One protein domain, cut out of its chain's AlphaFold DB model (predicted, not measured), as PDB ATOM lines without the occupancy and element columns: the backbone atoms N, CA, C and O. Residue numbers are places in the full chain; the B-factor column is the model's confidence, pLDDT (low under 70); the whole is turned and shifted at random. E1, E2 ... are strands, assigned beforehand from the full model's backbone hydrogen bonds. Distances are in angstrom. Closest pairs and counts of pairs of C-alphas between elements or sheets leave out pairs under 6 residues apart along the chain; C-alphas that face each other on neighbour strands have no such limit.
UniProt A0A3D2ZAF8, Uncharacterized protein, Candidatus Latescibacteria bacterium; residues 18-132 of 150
ATOM      1  N   ARG A  18     148.927 152.037 176.811       93.06
ATOM      2  CA  ARG A  18     148.672 151.908 178.247       93.06
ATOM      3  C   ARG A  18     147.287 151.326 178.434       93.06
ATOM      4  O   ARG A  18     146.332 151.793 177.829       93.06
ATOM      5  N   VAL A  19     147.180 150.329 179.303       92.44
ATOM      6  CA  VAL A  19     145.899 149.720 179.653       92.44
ATOM      7  C   VAL A  19     145.712 149.773 181.158       92.44
ATOM      8  O   VAL A  19     146.653 149.555 181.921       92.44
ATOM      9  N   MET A  20     144.487 150.070 181.572       91.56
ATOM     10  CA  MET A  20     144.030 149.939 182.948       91.56
ATOM     11  C   MET A  20     142.874 148.954 182.984       91.56
ATOM     12  O   MET A  20     141.980 149.016 182.144       91.56
ATOM     13  N   MET A  21     142.886 148.070 183.974       90.25
ATOM     14  CA  MET A  21     141.806 147.124 184.225       90.25
ATOM     15  C   MET A  21     141.372 147.255 185.679       90.25
ATOM     16  O   MET A  21     142.210 147.398 186.570       90.25
ATOM     17  N   LEU A  22     140.067 147.229 185.907       90.62
ATOM     18  CA  LEU A  22     139.442 147.278 187.225       90.62
ATOM     19  C   LEU A  22     138.258 146.317 187.232       90.62
ATOM     20  O   LEU A  22     137.752 145.936 186.179       90.62
ATOM     21  N   TRP A  23     137.780 145.947 188.408       89.62
ATOM     22  CA  TRP A  23     136.552 145.176 188.531       89.62
ATOM     23  C   TRP A  23     135.838 145.501 189.835       89.62
ATOM     24  O   TRP A  23     136.442 145.987 190.794       89.62
ATOM     25  N   ASP A  24     134.545 145.221 189.840       87.06
ATOM     26  CA  ASP A  24     133.706 145.132 191.025       87.06
ATOM     27  C   ASP A  24     132.914 143.809 190.974       87.06
ATOM     28  O   ASP A  24     133.214 142.930 190.161       87.06
ATOM     29  N   ASP A  25     131.931 143.645 191.858       84.62
ATOM     30  CA  ASP A  25     131.120 142.424 191.931       84.62
ATOM     31  C   ASP A  25     130.223 142.214 190.695       84.62
ATOM     32  O   ASP A  25     129.760 141.099 190.450       84.62
ATOM     33  N   ASP A  26     129.969 143.269 189.916       80.88
ATOM     34  CA  ASP A  26     129.047 143.273 188.782       80.88
ATOM     35  C   ASP A  26     129.756 143.401 187.425       80.88
ATOM     36  O   ASP A  26     129.206 142.962 186.408       80.88
ATOM     37  N   TYR A  27     130.929 144.035 187.364       82.56
ATOM     38  CA  TYR A  27     131.571 144.466 186.124       82.56
ATOM     39  C   TYR A  27     133.093 144.320 186.125       82.56
ATOM     40  O   TYR A  27     133.778 144.541 187.117       82.56
ATOM     41  N   PHE A  28     133.615 144.052 184.930       84.62
ATOM     42  CA  PHE A  28     135.017 144.157 184.560       84.62
ATOM     43  C   PHE A  28     135.152 145.364 183.647       84.62
ATOM     44  O   PHE A  28     134.452 145.491 182.638       84.62
ATOM     45  N   TYR A  29     136.043 146.263 184.021       87.00
ATOM     46  CA  TYR A  29     136.325 147.499 183.323       87.00
ATOM     47  C   TYR A  29     137.701 147.389 182.703       87.00
ATOM     48  O   TYR A  29     138.653 146.960 183.358       87.00
ATOM     49  N   PHE A  30     137.818 147.853 181.471       90.31
ATOM     50  CA  PHE A  30     139.107 148.036 180.836       90.31
ATOM     51  C   PHE A  30     139.122 149.350 180.069       90.31
ATOM     52  O   PHE A  30     138.117 149.791 179.515       90.31
ATOM     53  N   GLY A  31     140.278 149.996 180.082       91.38
ATOM     54  CA  GLY A  31     140.540 151.229 179.366       91.38
ATOM     55  C   GLY A  31     141.870 151.119 178.645       91.38
ATOM     56  O   GLY A  31     142.839 150.687 179.269       91.38
ATOM     57  N   ALA A  32     141.923 151.526 177.382       94.44
ATOM     58  CA  ALA A  32     143.163 151.636 176.624       94.44
ATOM     59  C   ALA A  32     143.412 153.078 176.170       94.44
ATOM     60  O   ALA A  32     142.483 153.773 175.761       94.44
ATOM     61  N   ASP A  33     144.670 153.498 176.254       94.81
ATOM     62  CA  ASP A  33     145.231 154.730 175.700       94.81
ATOM     63  C   ASP A  33     146.359 154.326 174.747       94.81
ATOM     64  O   ASP A  33     147.311 153.662 175.173       94.81
ATOM     65  N   MET A  34     146.205 154.636 173.462       95.69
ATOM     66  CA  MET A  34     147.061 154.138 172.387       95.69
ATOM     67  C   MET A  34     147.573 155.297 171.549       95.69
ATOM     68  O   MET A  34     146.778 156.037 170.969       95.69
ATOM     69  N   GLU A  35     148.894 155.420 171.447       96.12
ATOM     70  CA  GLU A  35     149.524 156.297 170.466       96.12
ATOM     71  C   GLU A  35     149.342 155.707 169.064       96.12
ATOM     72  O   GLU A  35     149.685 154.551 168.825       96.12
ATOM     73  N   GLU A  36     148.838 156.504 168.128       95.69
ATOM     74  CA  GLU A  36     148.713 156.125 166.719       95.69
ATOM     75  C   GLU A  36     148.754 157.398 165.865       95.69
ATOM     76  O   GLU A  36     147.841 158.210 165.989       95.69
ATOM     77  N   PRO A  37     149.807 157.622 165.055       95.88
ATOM     78  CA  PRO A  37     149.909 158.794 164.186       95.88
ATOM     79  C   PRO A  37     148.970 158.775 162.973       95.88
ATOM     80  O   PRO A  37     148.819 159.821 162.347       95.88
ATOM     81  N   HIS A  38     148.393 157.624 162.618       95.06
ATOM     82  CA  HIS A  38     147.475 157.481 161.489       95.06
ATOM     83  C   HIS A  38     146.269 156.634 161.889       95.06
ATOM     84  O   HIS A  38     146.199 155.444 161.571       95.06
ATOM     85  N   VAL A  39     145.320 157.246 162.599       95.00
ATOM     86  CA  VAL A  39     144.129 156.549 163.081       95.00
ATOM     87  C   VAL A  39     143.221 156.226 161.894       95.00
ATOM     88  O   VAL A  39     142.677 157.103 161.217       95.00
ATOM     89  N   TRP A  40     143.041 154.934 161.649       94.38
ATOM     90  CA  TRP A  40     142.402 154.394 160.463       94.38
ATOM     91  C   TRP A  40     141.342 153.351 160.811       94.38
ATOM     92  O   TRP A  40     141.574 152.411 161.572       94.38
ATOM     93  N   GLY A  41     140.167 153.510 160.209       90.88
ATOM     94  CA  GLY A  41     139.028 152.620 160.362       90.88
ATOM     95  C   GLY A  41     138.108 152.705 159.151       90.88
ATOM     96  O   GLY A  41     137.576 153.766 158.833       90.88
ATOM     97  N   THR A  42     137.880 151.587 158.480       87.75
ATOM     98  CA  THR A  42     136.977 151.459 157.328       87.75
ATOM     99  C   THR A  42     135.790 150.547 157.620       87.75
ATOM    100  O   THR A  42     134.729 150.675 157.002       87.75
ATOM    101  N   LEU A  43     135.940 149.646 158.588       83.50
ATOM    102  CA  LEU A  43     134.952 148.652 158.963       83.50
ATOM    103  C   LEU A  43     133.958 149.253 159.961       83.50
ATOM    104  O   LEU A  43     134.287 149.558 161.102       83.50
ATOM    105  N   THR A  44     132.719 149.444 159.521       82.06
ATOM    106  CA  THR A  44     131.648 150.050 160.336       82.06
ATOM    107  C   THR A  44     130.668 149.019 160.891       82.06
ATOM    108  O   THR A  44     129.934 149.303 161.837       82.06
ATOM    109  N   GLU A  45     130.639 147.816 160.317       76.38
ATOM    110  CA  GLU A  45     129.696 146.771 160.700       76.38
ATOM    111  C   GLU A  45     130.251 145.911 161.835       76.38
ATOM    112  O   GLU A  45     131.375 145.404 161.766       76.38
ATOM    113  N   ARG A  46     129.417 145.686 162.858       72.06
ATOM    114  CA  ARG A  46     129.701 144.725 163.929       72.06
ATOM    115  C   ARG A  46     129.976 143.342 163.323       72.06
ATOM    116  O   ARG A  46     129.171 142.853 162.529       72.06
ATOM    117  N   ASN A  47     131.046 142.686 163.771       60.94
ATOM    118  CA  ASN A  47     131.561 141.403 163.265       60.94
ATOM    119  C   ASN A  47     132.208 141.428 161.875       60.94
ATOM    120  O   ASN A  47     132.324 140.383 161.227       60.94
ATOM    121  N   SER A  48     132.641 142.595 161.408       70.75
ATOM    122  CA  SER A  48     133.676 142.629 160.376       70.75
ATOM    123  C   SER A  48     134.958 142.017 160.943       70.75
ATOM    124  O   SER A  48     135.190 142.101 162.141       70.75
ATOM    125  N   VAL A  49     135.795 141.401 160.110       73.25
ATOM    126  CA  VAL A  49     137.131 140.962 160.545       73.25
ATOM    127  C   VAL A  49     137.983 142.221 160.723       73.25
ATOM    128  O   VAL A  49     138.447 142.773 159.721       73.25
ATOM    129  N   ILE A  50     138.090 142.710 161.964       71.81
ATOM    130  CA  ILE A  50     138.537 144.076 162.281       71.81
ATOM    131  C   ILE A  50     140.036 144.281 162.050       71.81
ATOM    132  O   ILE A  50     140.427 145.370 161.632       71.81
ATOM    133  N   CYS A  51     140.838 143.221 162.147       68.38
ATOM    134  CA  CYS A  51     142.305 143.231 162.066       68.38
ATOM    135  C   CYS A  51     142.957 143.843 160.802       68.38
ATOM    136  O   CYS A  51     144.180 143.814 160.651       68.38
ATOM    137  N   ARG A  52     142.172 144.350 159.843       75.50
ATOM    138  CA  ARG A  52     142.663 145.121 158.685       75.50
ATOM    139  C   ARG A  52     142.695 146.632 158.918       75.50
ATOM    140  O   ARG A  52     143.346 147.324 158.136       75.50
ATOM    141  N   ASP A  53     141.995 147.119 159.933       86.56
ATOM    142  CA  ASP A  53     142.037 148.500 160.412       86.56
ATOM    143  C   ASP A  53     142.960 148.603 161.638       86.56
ATOM    144  O   ASP A  53     143.543 147.608 162.076       86.56
ATOM    145  N   ASN A  54     143.089 149.798 162.226       92.12
ATOM    146  CA  ASN A  54     143.545 149.842 163.611       92.12
ATOM    147  C   ASN A  54     142.542 149.101 164.496       92.12
ATOM    148  O   ASN A  54     141.329 149.263 164.351       92.12
ATOM    149  N   ASP A  55     143.074 148.319 165.424       93.06
ATOM    150  CA  ASP A  55     142.291 147.416 166.245       93.06
ATOM    151  C   ASP A  55     142.895 147.310 167.641       93.06
ATOM    152  O   ASP A  55     144.117 147.372 167.819       93.06
ATOM    153  N   PHE A  56     142.023 147.182 168.630       93.19
ATOM    154  CA  PHE A  56     142.389 146.926 170.007       93.19
ATOM    155  C   PHE A  56     141.656 145.687 170.498       93.19
ATOM    156  O   PHE A  56     140.428 145.657 170.560       93.19
ATOM    157  N   GLU A  57     142.434 144.698 170.923       92.38
ATOM    158  CA  GLU A  57     141.925 143.386 171.292       92.38
ATOM    159  C   GLU A  57     142.213 143.078 172.767       92.38
ATOM    160  O   GLU A  57     143.304 143.343 173.287       92.38
ATOM    161  N   ILE A  58     141.242 142.472 173.451       90.19
ATOM    162  CA  ILE A  58     141.429 141.860 174.769       90.19
ATOM    163  C   ILE A  58     140.990 140.403 174.726       90.19
ATOM    164  O   ILE A  58     139.886 140.072 174.297       90.19
ATOM    165  N   PHE A  59     141.848 139.559 175.290       90.62
ATOM    166  CA  PHE A  59     141.620 138.141 175.507       90.62
ATOM    167  C   PHE A  59     141.379 137.913 176.998       90.62
ATOM    168  O   PHE A  59     142.195 138.316 177.830       90.62
ATOM    169  N   ILE A  60     140.257 137.287 177.344       87.88
ATOM    170  CA  ILE A  60     139.876 137.029 178.734       87.88
ATOM    171  C   ILE A  60     139.762 135.524 178.943       87.88
ATOM    172  O   ILE A  60     138.873 134.880 178.385       87.88
ATOM    173  N   ASP A  61     140.637 134.993 179.789       88.69
ATOM    174  CA  ASP A  61     140.585 133.633 180.319       88.69
ATOM    175  C   ASP A  61     140.358 133.713 181.842       88.69
ATOM    176  O   ASP A  61     141.293 134.023 182.587       88.69
ATOM    177  N   PRO A  62     139.114 133.521 182.321       82.88
ATOM    178  CA  PRO A  62     138.788 133.704 183.732       82.88
ATOM    179  C   PRO A  62     139.401 132.661 184.673       82.88
ATOM    180  O   PRO A  62     139.569 132.962 185.856       82.88
ATOM    181  N   ASP A  63     139.672 131.442 184.191       85.06
ATOM    182  CA  ASP A  63     140.186 130.340 185.019       85.06
ATOM    183  C   ASP A  63     141.665 130.011 184.756       85.06
ATOM    184  O   ASP A  63     142.290 129.310 185.558       85.06
ATOM    185  N   GLY A  64     142.253 130.614 183.718       87.38
ATOM    186  CA  GLY A  64     143.683 130.582 183.434       87.38
ATOM    187  C   GLY A  64     144.167 129.245 182.875       87.38
ATOM    188  O   GLY A  64     145.365 128.956 182.962       87.38
ATOM    189  N   ASP A  65     143.268 128.404 182.354       87.56
ATOM    190  CA  ASP A  65     143.613 127.097 181.788       87.56
ATOM    191  C   ASP A  65     144.003 127.139 180.294       87.56
ATOM    192  O   ASP A  65     144.382 126.113 179.708       87.56
ATOM    193  N   CYS A  66     143.985 128.333 179.697       85.25
ATOM    194  CA  CYS A  66     144.212 128.609 178.282       85.25
ATOM    195  C   CYS A  66     143.226 127.874 177.356       85.25
ATOM    196  O   CYS A  66     143.574 127.496 176.230       85.25
ATOM    197  N   GLU A  67     142.009 127.633 177.826       85.19
ATOM    198  CA  GLU A  67     140.853 127.156 177.076       85.19
ATOM    199  C   GLU A  67     139.656 128.071 177.394       85.19
ATOM    200  O   GLU A  67     139.713 128.908 178.284       85.19
ATOM    201  N   ARG A  68     138.542 127.932 176.662       87.19
ATOM    202  CA  ARG A  68     137.273 128.633 176.979       87.19
ATOM    203  C   ARG A  68     137.416 130.150 177.187       87.19
ATOM    204  O   ARG A  68     136.697 130.735 177.997       87.19
ATOM    205  N   TYR A  69     138.307 130.786 176.437       88.75
ATOM    206  CA  TYR A  69     138.558 132.214 176.545       88.75
ATOM    207  C   TYR A  69     137.693 133.006 175.562       88.75
ATOM    208  O   TYR A  69     137.168 132.474 174.580       88.75
ATOM    209  N   MET A  70     137.515 134.288 175.853       89.38
ATOM    210  CA  MET A  70     136.732 135.213 175.036       89.38
ATOM    211  C   MET A  70     137.655 136.246 174.418       89.38
ATOM    212  O   MET A  70     138.611 136.678 175.063       89.38
ATOM    213  N   GLU A  71     137.331 136.656 173.200       91.19
ATOM    214  CA  GLU A  71     138.017 137.733 172.498       91.19
ATOM    215  C   GLU A  71     137.024 138.883 172.308       91.19
ATOM    216  O   GLU A  71     135.849 138.669 171.980       91.19
ATOM    217  N   PHE A  72     137.494 140.096 172.571       90.50
ATOM    218  CA  PHE A  72     136.788 141.335 172.289       90.50
ATOM    219  C   PHE A  72     137.724 142.255 171.518       90.50
ATOM    220  O   PHE A  72     138.762 142.653 172.048       90.50
ATOM    221  N   GLU A  73     137.319 142.609 170.309       92.38
ATOM    222  CA  GLU A  73     138.021 143.502 169.395       92.38
ATOM    223  C   GLU A  73     137.171 144.747 169.137       92.38
ATOM    224  O   GLU A  73     135.930 144.687 169.097       92.38
ATOM    225  N   ILE A  74     137.828 145.890 168.969       92.50
ATOM    226  CA  ILE A  74     137.173 147.166 168.699       92.50
ATOM    227  C   ILE A  74     138.089 148.090 167.907       92.50
ATOM    228  O   ILE A  74     139.252 148.266 168.252       92.50
ATOM    229  N   ASN A  75     137.538 148.759 166.895       93.94
ATOM    230  CA  ASN A  75     138.284 149.711 166.069       93.94
ATOM    231  C   ASN A  75     137.998 151.184 166.417       93.94
ATOM    232  O   ASN A  75     137.072 151.475 167.183       93.94
ATOM    233  N   PRO A  76     138.710 152.149 165.796       94.25
ATOM    234  CA  PRO A  76     138.471 153.579 165.994       94.25
ATOM    235  C   PRO A  76     137.055 154.071 165.649       94.25
ATOM    236  O   PRO A  76     136.635 155.134 166.105       94.25
ATOM    237  N   LEU A  77     136.303 153.309 164.850       92.88
ATOM    238  CA  LEU A  77     134.906 153.583 164.504       92.88
ATOM    239  C   LEU A  77     133.909 153.036 165.535       92.88
ATOM    240  O   LEU A  77     132.699 153.147 165.329       92.88
ATOM    241  N   ASN A  78     134.393 152.464 166.644       91.50
ATOM    242  CA  ASN A  78     133.580 151.827 167.678       91.50
ATOM    243  C   ASN A  78     132.793 150.603 167.156       91.50
ATOM    244  O   ASN A  78     131.785 150.211 167.753       91.50
ATOM    245  N   ALA A  79     133.238 150.003 166.046       90.56
ATOM    246  CA  ALA A  79     132.749 148.715 165.576       90.56
ATOM    247  C   ALA A  79     133.416 147.609 166.395       90.56
ATOM    248  O   ALA A  79     134.617 147.659 166.638       90.56
ATOM    249  N   VAL A  80     132.620 146.631 166.826       89.12
ATOM    250  CA  VAL A  80     133.059 145.542 167.708       89.12
ATOM    251  C   VAL A  80     133.009 144.211 166.979       89.12
ATOM    252  O   VAL A  80     132.063 143.938 166.228       89.12
ATOM    253  N   TRP A  81     133.976 143.354 167.272       89.19
ATOM    254  CA  TRP A  81     133.902 141.933 166.984       89.19
ATOM    255  C   TRP A  81     134.214 141.149 168.250       89.19
ATOM    256  O   TRP A  81     135.198 141.396 168.933       89.19
ATOM    257  N   ASP A  82     133.312 140.246 168.610       90.12
ATOM    258  CA  ASP A  82     133.423 139.425 169.798       90.12
ATOM    259  C   ASP A  82     133.174 137.963 169.459       90.12
ATOM    260  O   ASP A  82     132.345 137.610 168.611       90.12
ATOM    261  N   LEU A  83     133.934 137.097 170.118       90.50
ATOM    262  CA  LEU A  83     133.865 135.669 169.879       90.50
ATOM    263  C   LEU A  83     134.295 134.883 171.119       90.50
ATOM    264  O   LEU A  83     134.935 135.395 172.038       90.50
ATOM    265  N   TYR A  84     133.915 133.610 171.136       90.69
ATOM    266  CA  TYR A  84     134.269 132.679 172.199       90.69
ATOM    267  C   TYR A  84     135.080 131.515 171.635       90.69
ATOM    268  O   TYR A  84     134.661 130.875 170.666       90.69
ATOM    269  N   LEU A  85     136.219 131.199 172.253       90.56
ATOM    270  CA  LEU A  85     137.015 130.021 171.930       90.56
ATOM    271  C   LEU A  85     136.839 128.949 173.002       90.56
ATOM    272  O   LEU A  85     137.519 128.991 174.021       90.56
ATOM    273  N   PRO A  86     136.029 127.898 172.765       87.12
ATOM    274  CA  PRO A  86     135.961 126.766 173.690       87.12
ATOM    275  C   PRO A  86     137.297 126.022 173.800       87.12
ATOM    276  O   PRO A  86     137.516 125.305 174.774       87.12
ATOM    277  N   LYS A  87     138.155 126.162 172.782       88.06
ATOM    278  CA  LYS A  87     139.473 125.550 172.700       88.06
ATOM    279  C   LYS A  87     140.447 126.482 171.982       88.06
ATOM    280  O   LYS A  87     140.049 127.085 170.987       88.06
ATOM    281  N   ALA A  88     141.703 126.538 172.414       85.00
ATOM    282  CA  ALA A  88     142.731 127.358 171.761       85.00
ATOM    283  C   ALA A  88     143.025 126.941 170.304       85.00
ATOM    284  O   ALA A  88     143.040 125.748 169.967       85.00
ATOM    285  N   TYR A  89     143.329 127.917 169.434       85.38
ATOM    286  CA  TYR A  89     143.634 127.682 168.012       85.38
ATOM    287  C   TYR A  89     144.819 126.732 167.794       85.38
ATOM    288  O   TYR A  89     144.731 125.809 166.984       85.38
ATOM    289  N   ASN A  90     145.904 126.888 168.560       84.56
ATOM    290  CA  ASN A  90     147.093 126.026 168.472       84.56
ATOM    291  C   ASN A  90     146.820 124.562 168.874       84.56
ATOM    292  O   ASN A  90     147.601 123.671 168.540       84.56
ATOM    293  N   LYS A  91     145.693 124.295 169.543       86.56
ATOM    294  CA  LYS A  91     145.197 122.954 169.874       86.56
ATOM    295  C   LYS A  91     144.083 122.492 168.919       86.56
ATOM    296  O   LYS A  91     143.395 121.508 169.208       86.56
ATOM    297  N   GLY A  92     143.880 123.174 167.790       87.88
ATOM    298  CA  GLY A  92     142.856 122.855 166.788       87.88
ATOM    299  C   GLY A  92     141.449 123.346 167.141       87.88
ATOM    300  O   GLY A  92     140.467 122.781 166.658       87.88
ATOM    301  N   GLY A  93     141.340 124.342 168.021       86.69
ATOM    302  CA  GLY A  93     140.082 125.007 168.337       86.69
ATOM    303  C   GLY A  93     139.515 125.832 167.182       86.69
ATOM    304  O   GLY A  93     140.194 126.106 166.191       86.69
ATOM    305  N   LYS A  94     138.239 126.201 167.306       88.50
ATOM    306  CA  LYS A  94     137.521 127.061 166.362       88.50
ATOM    307  C   LYS A  94     136.729 128.090 167.151       88.50
ATOM    308  O   LYS A  94     136.034 127.701 168.091       88.50
ATOM    309  N   ALA A  95     136.810 129.351 166.743       88.31
ATOM    310  CA  ALA A  95     135.982 130.405 167.300       88.31
ATOM    311  C   ALA A  95     134.496 130.145 167.051       88.31
ATOM    312  O   ALA A  95     134.076 129.798 165.941       88.31
ATOM    313  N   ASP A  96     133.695 130.370 168.086       89.44
ATOM    314  CA  ASP A  96     132.265 130.586 167.961       89.44
ATOM    315  C   ASP A  96     132.009 132.072 167.693       89.44
ATOM    316  O   ASP A  96     131.799 132.874 168.603       89.44
ATOM    317  N   HIS A  97     132.006 132.434 166.411       87.00
ATOM    318  CA  HIS A  97     131.631 133.774 165.964       87.00
ATOM    319  C   HIS A  97     130.128 134.052 166.109       87.00
ATOM    320  O   HIS A  97     129.673 135.095 165.662       87.00
ATOM    321  N   ALA A  98     129.300 133.142 166.631       86.25
ATOM    322  CA  ALA A  98     127.897 133.430 166.937       86.25
ATOM    323  C   ALA A  98     127.693 133.871 168.394       86.25
ATOM    324  O   ALA A  98     126.576 134.258 168.748       86.25
ATOM    325  N   TRP A  99     128.744 133.813 169.214       85.69
ATOM    326  CA  TRP A  99     128.740 134.339 170.571       85.69
ATOM    327  C   TRP A  99     128.632 135.873 170.573       85.69
ATOM    328  O   TRP A  99     128.917 136.532 169.575       85.69
ATOM    329  N   ASP A 100     128.130 136.421 171.675       82.69
ATOM    330  CA  ASP A 100     127.905 137.853 171.870       82.69
ATOM    331  C   ASP A 100     128.217 138.197 173.329       82.69
ATOM    332  O   ASP A 100     127.657 137.571 174.244       82.69
ATOM    333  N   PHE A 101     129.072 139.197 173.544       80.00
ATOM    334  CA  PHE A 101     129.403 139.758 174.848       80.00
ATOM    335  C   PHE A 101     128.238 140.624 175.351       80.00
ATOM    336  O   PHE A 101     128.275 141.859 175.384       80.00
ATOM    337  N   VAL A 102     127.156 139.961 175.761       79.25
ATOM    338  CA  VAL A 102     125.899 140.630 176.111       79.25
ATOM    339  C   VAL A 102     126.096 141.641 177.241       79.25
ATOM    340  O   VAL A 102     126.528 141.316 178.347       79.25
ATOM    341  N   GLY A 103     125.681 142.880 176.977       77.00
ATOM    342  CA  GLY A 103     125.660 143.948 177.973       77.00
ATOM    343  C   GLY A 103     126.982 144.696 178.140       77.00
ATOM    344  O   GLY A 103     127.066 145.530 179.047       77.00
ATOM    345  N   ILE A 104     127.975 144.450 177.277       83.25
ATOM    346  CA  ILE A 104     129.159 145.303 177.191       83.25
ATOM    347  C   ILE A 104     128.759 146.738 176.831       83.25
ATOM    348  O   ILE A 104     127.870 146.985 176.016       83.25
ATOM    349  N   ARG A 105     129.400 147.707 177.480       86.38
ATOM    350  CA  ARG A 105     129.350 149.118 177.102       86.38
ATOM    351  C   ARG A 105     130.755 149.540 176.740       86.38
ATOM    352  O   ARG A 105     131.664 149.352 177.540       86.38
ATOM    353  N   HIS A 106     130.904 150.132 175.574       90.94
ATOM    354  CA  HIS A 106     132.176 150.593 175.048       90.94
ATOM    355  C   HIS A 106     131.971 151.962 174.408       90.94
ATOM    356  O   HIS A 106     130.856 152.324 174.011       90.94
ATOM    357  N   ALA A 107     133.044 152.729 174.351       91.88
ATOM    358  CA  ALA A 107     133.120 153.952 173.585       91.88
ATOM    359  C   ALA A 107     134.529 154.083 173.015       91.88
ATOM    360  O   ALA A 107     135.467 153.440 173.486       91.88
ATOM    361  N   VAL A 108     134.656 154.955 172.023       93.88
ATOM    362  CA  VAL A 108     135.931 155.315 171.420       93.88
ATOM    363  C   VAL A 108     136.031 156.827 171.356       93.88
ATOM    364  O   VAL A 108     135.050 157.510 171.055       93.88
ATOM    365  N   GLN A 109     137.226 157.342 171.619       95.25
ATOM    366  CA  GLN A 109     137.571 158.728 171.355       95.25
ATOM    367  C   GLN A 109     138.902 158.789 170.604       95.25
ATOM    368  O   GLN A 109     139.916 158.309 171.105       95.25
ATOM    369  N   VAL A 110     138.885 159.416 169.429       95.62
ATOM    370  CA  VAL A 110     140.070 159.720 168.613       95.62
ATOM    371  C   VAL A 110     140.596 161.112 168.986       95.62
ATOM    372  O   VAL A 110     139.811 162.056 169.086       95.62
ATOM    373  N   ASP A 111     141.907 161.239 169.204       94.56
ATOM    374  CA  ASP A 111     142.629 162.512 169.361       94.56
ATOM    375  C   ASP A 111     143.430 162.784 168.078       94.56
ATOM    376  O   ASP A 111     144.598 162.404 167.951       94.56
ATOM    377  N   GLY A 112     142.749 163.378 167.095       94.00
ATOM    378  CA  GLY A 112     143.244 163.525 165.729       94.00
ATOM    379  C   GLY A 112     142.110 163.590 164.705       94.00
ATOM    380  O   GLY A 112     140.985 163.988 165.039       94.00
ATOM    381  N   THR A 113     142.386 163.179 163.471       95.19
ATOM    382  CA  THR A 113     141.409 163.029 162.399       95.19
ATOM    383  C   THR A 113     141.386 161.597 161.857       95.19
ATOM    384  O   THR A 113     142.376 161.018 161.436       95.19
ATOM    385  N   LEU A 114     140.198 160.992 161.866       93.81
ATOM    386  CA  LEU A 114     140.026 159.623 161.390       93.81
ATOM    387  C   LEU A 114     140.156 159.556 159.860       93.81
ATOM    388  O   LEU A 114     139.469 160.296 159.152       93.81
ATOM    389  N   ASN A 115     140.932 158.592 159.361       94.31
ATOM    390  CA  ASN A 115     141.123 158.313 157.932       94.31
ATOM    391  C   ASN A 115     141.747 159.464 157.123       94.31
ATOM    392  O   ASN A 115     141.453 159.620 155.932       94.31
ATOM    393  N   CYS A 116     142.609 160.265 157.742       93.88
ATOM    394  CA  CYS A 116     143.359 161.307 157.058       93.88
ATOM    395  C   CYS A 116     144.843 160.930 157.009       93.88
ATOM    396  O   CYS A 116     145.471 160.655 158.021       93.88
ATOM    397  N   ALA A 117     145.406 160.873 155.803       92.06
ATOM    398  CA  ALA A 117     146.828 160.575 155.615       92.06
ATOM    399  C   ALA A 117     147.700 161.844 155.559       92.06
ATOM    400  O   ALA A 117     148.924 161.740 155.482       92.06
ATOM    401  N   ASP A 118     147.074 163.026 155.552       95.19
ATOM    402  CA  ASP A 118     147.741 164.316 155.344       95.19
ATOM    403  C   ASP A 118     148.173 164.992 156.659       95.19
ATOM    404  O   ASP A 118     148.875 166.007 156.633       95.19
ATOM    405  N   ASP A 119     147.771 164.448 157.806       95.38
ATOM    406  CA  ASP A 119     148.135 164.922 159.136       95.38
ATOM    407  C   ASP A 119     148.733 163.805 160.005       95.38
ATOM    408  O   ASP A 119     149.101 162.726 159.535       95.38
ATOM    409  N   VAL A 120     148.970 164.149 161.270       95.25
ATOM    410  CA  VAL A 120     149.541 163.256 162.272       95.25
ATOM    411  C   VAL A 120     148.666 163.331 163.508       95.25
ATOM    412  O   VAL A 120     148.573 164.382 164.152       95.25
ATOM    413  N   ASP A 121     148.071 162.198 163.842       96.19
ATOM    414  CA  ASP A 121     147.238 162.027 165.018       96.19
ATOM    415  C   ASP A 121     148.082 161.827 166.276       96.19
ATOM    416  O   ASP A 121     149.282 161.531 166.237       96.19
ATOM    417  N   ARG A 122     147.449 161.992 167.437       94.38
ATOM    418  CA  ARG A 122     148.045 161.566 168.709       94.38
ATOM    419  C   ARG A 122     147.685 160.127 169.024       94.38
ATOM    420  O   ARG A 122     148.507 159.420 169.603       94.38
ATOM    421  N   GLY A 123     146.484 159.706 168.641       95.25
ATOM    422  CA  GLY A 123     146.018 158.341 168.792       95.25
ATOM    423  C   GLY A 123     144.556 158.265 169.196       95.25
ATOM    424  O   GLY A 123     143.735 159.095 168.801       95.25
ATOM    425  N   TRP A 124     144.209 157.244 169.972       96.31
ATOM    426  CA  TRP A 124     142.822 156.951 170.314       96.31
ATOM    427  C   TRP A 124     142.704 156.195 171.638       96.31
ATOM    428  O   TRP A 124     143.639 155.554 172.120       96.31
ATOM    429  N   THR A 125     141.528 156.308 172.251       93.25
ATOM    430  CA  THR A 125     141.228 155.740 173.565       93.25
ATOM    431  C   THR A 125     139.959 154.906 173.529       93.25
ATOM    432  O   THR A 125     138.999 155.235 172.824       93.25
ATOM    433  N   VAL A 126     139.952 153.835 174.324       87.31
ATOM    434  CA  VAL A 126     138.854 152.868 174.415       87.31
ATOM    435  C   VAL A 126     138.481 152.657 175.880       87.31
ATOM    436  O   VAL A 126     139.077 151.804 176.537       87.31
ATOM    437  N   PRO A 127     137.531 153.419 176.444       74.75
ATOM    438  CA  PRO A 127     136.910 153.071 177.717       74.75
ATOM    439  C   PRO A 127     135.767 152.058 177.527       74.75
ATOM    440  O   PRO A 127     134.785 152.326 176.830       74.75
ATOM    441  N   SER A 128     135.850 150.926 178.230       64.56
ATOM    442  CA  SER A 128     134.879 149.829 178.148       64.56
ATOM    443  C   SER A 128     134.557 149.206 179.508       64.56
ATOM    444  O   SER A 128     135.357 149.210 180.446       64.56
ATOM    445  N   ARG A 129     133.356 148.633 179.624       64.19
ATOM    446  CA  ARG A 129     132.939 147.797 180.756       64.19
ATOM    447  C   ARG A 129     132.019 146.665 180.314       64.19
ATOM    448  O   ARG A 129     131.028 146.904 179.624       64.19
ATOM    449  N   GLY A 130     132.305 145.450 180.758       56.97
ATOM    450  CA  GLY A 130     131.453 144.269 180.602       56.97
ATOM    451  C   GLY A 130     130.955 143.788 181.962       56.97
ATOM    452  O   GLY A 130     131.594 144.060 182.972       56.97
ATOM    453  N   ARG A 131     129.809 143.100 182.026       55.53
ATOM    454  CA  ARG A 131     129.384 142.460 183.282       55.53
ATOM    455  C   ARG A 131     130.244 141.231 183.567       55.53
ATOM    456  O   ARG A 131     130.433 140.408 182.675       55.53
ATOM    457  N   VAL A 132     130.713 141.094 184.804       49.44
ATOM    458  CA  VAL A 132     131.369 139.875 185.289       49.44
ATOM    459  C   VAL A 132     130.288 138.980 185.856       49.44
ATOM    460  O   VAL A 132     129.573 139.363 186.775       49.44
TER     461      VAL A 132
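This is residues 18 to 132 of the 150 residues of an uncharacterized protein of Candidatus Latescibacteria bacterium (UniProt A0A3D2ZAF8). With little regular structure, two antiparallel sheets stand partly face to face, spreading as a V, with loops, residues 36 to 55 and 86 to 108, around them. The 115 printed residues hold seven strands, 44 residues, and no named helix: all strand. The sheets run E1 E2 E7 E6 and E3 E4 E5. The whole is compact, radius of gyration of the C-alphas 15.0 A, spanning 45 by 32 by 22 A.

Find C-alpha 18 at (148.672, 151.908, 178.247), where E1, residues 18 to 23, begins. E2, 27 to 35, runs 26.6 A. Then come E3, 56 to 60, E4, 69 to 74, E5, 80 to 85, E6, 109 to 111, and E7, 123 to 131, 27.2 A long, ending at (129.384, 142.460, 183.282).

Look for pairs within hydrogen-bond range: N 20 and O 31 in the hairpin E1 and E2, 2.9 A; N 28 and O 130 between E2 and E7, 2.8 A. E3 E4 E5 form a meander, antiparallel neighbours in turn: N 58 and O 72, 2.9 A. E3 and E7 are only just apart, closest C-alphas 8.2 A.

The printed part has no cut. pLDDT is under 70 at 47, 51 and 128 to 132.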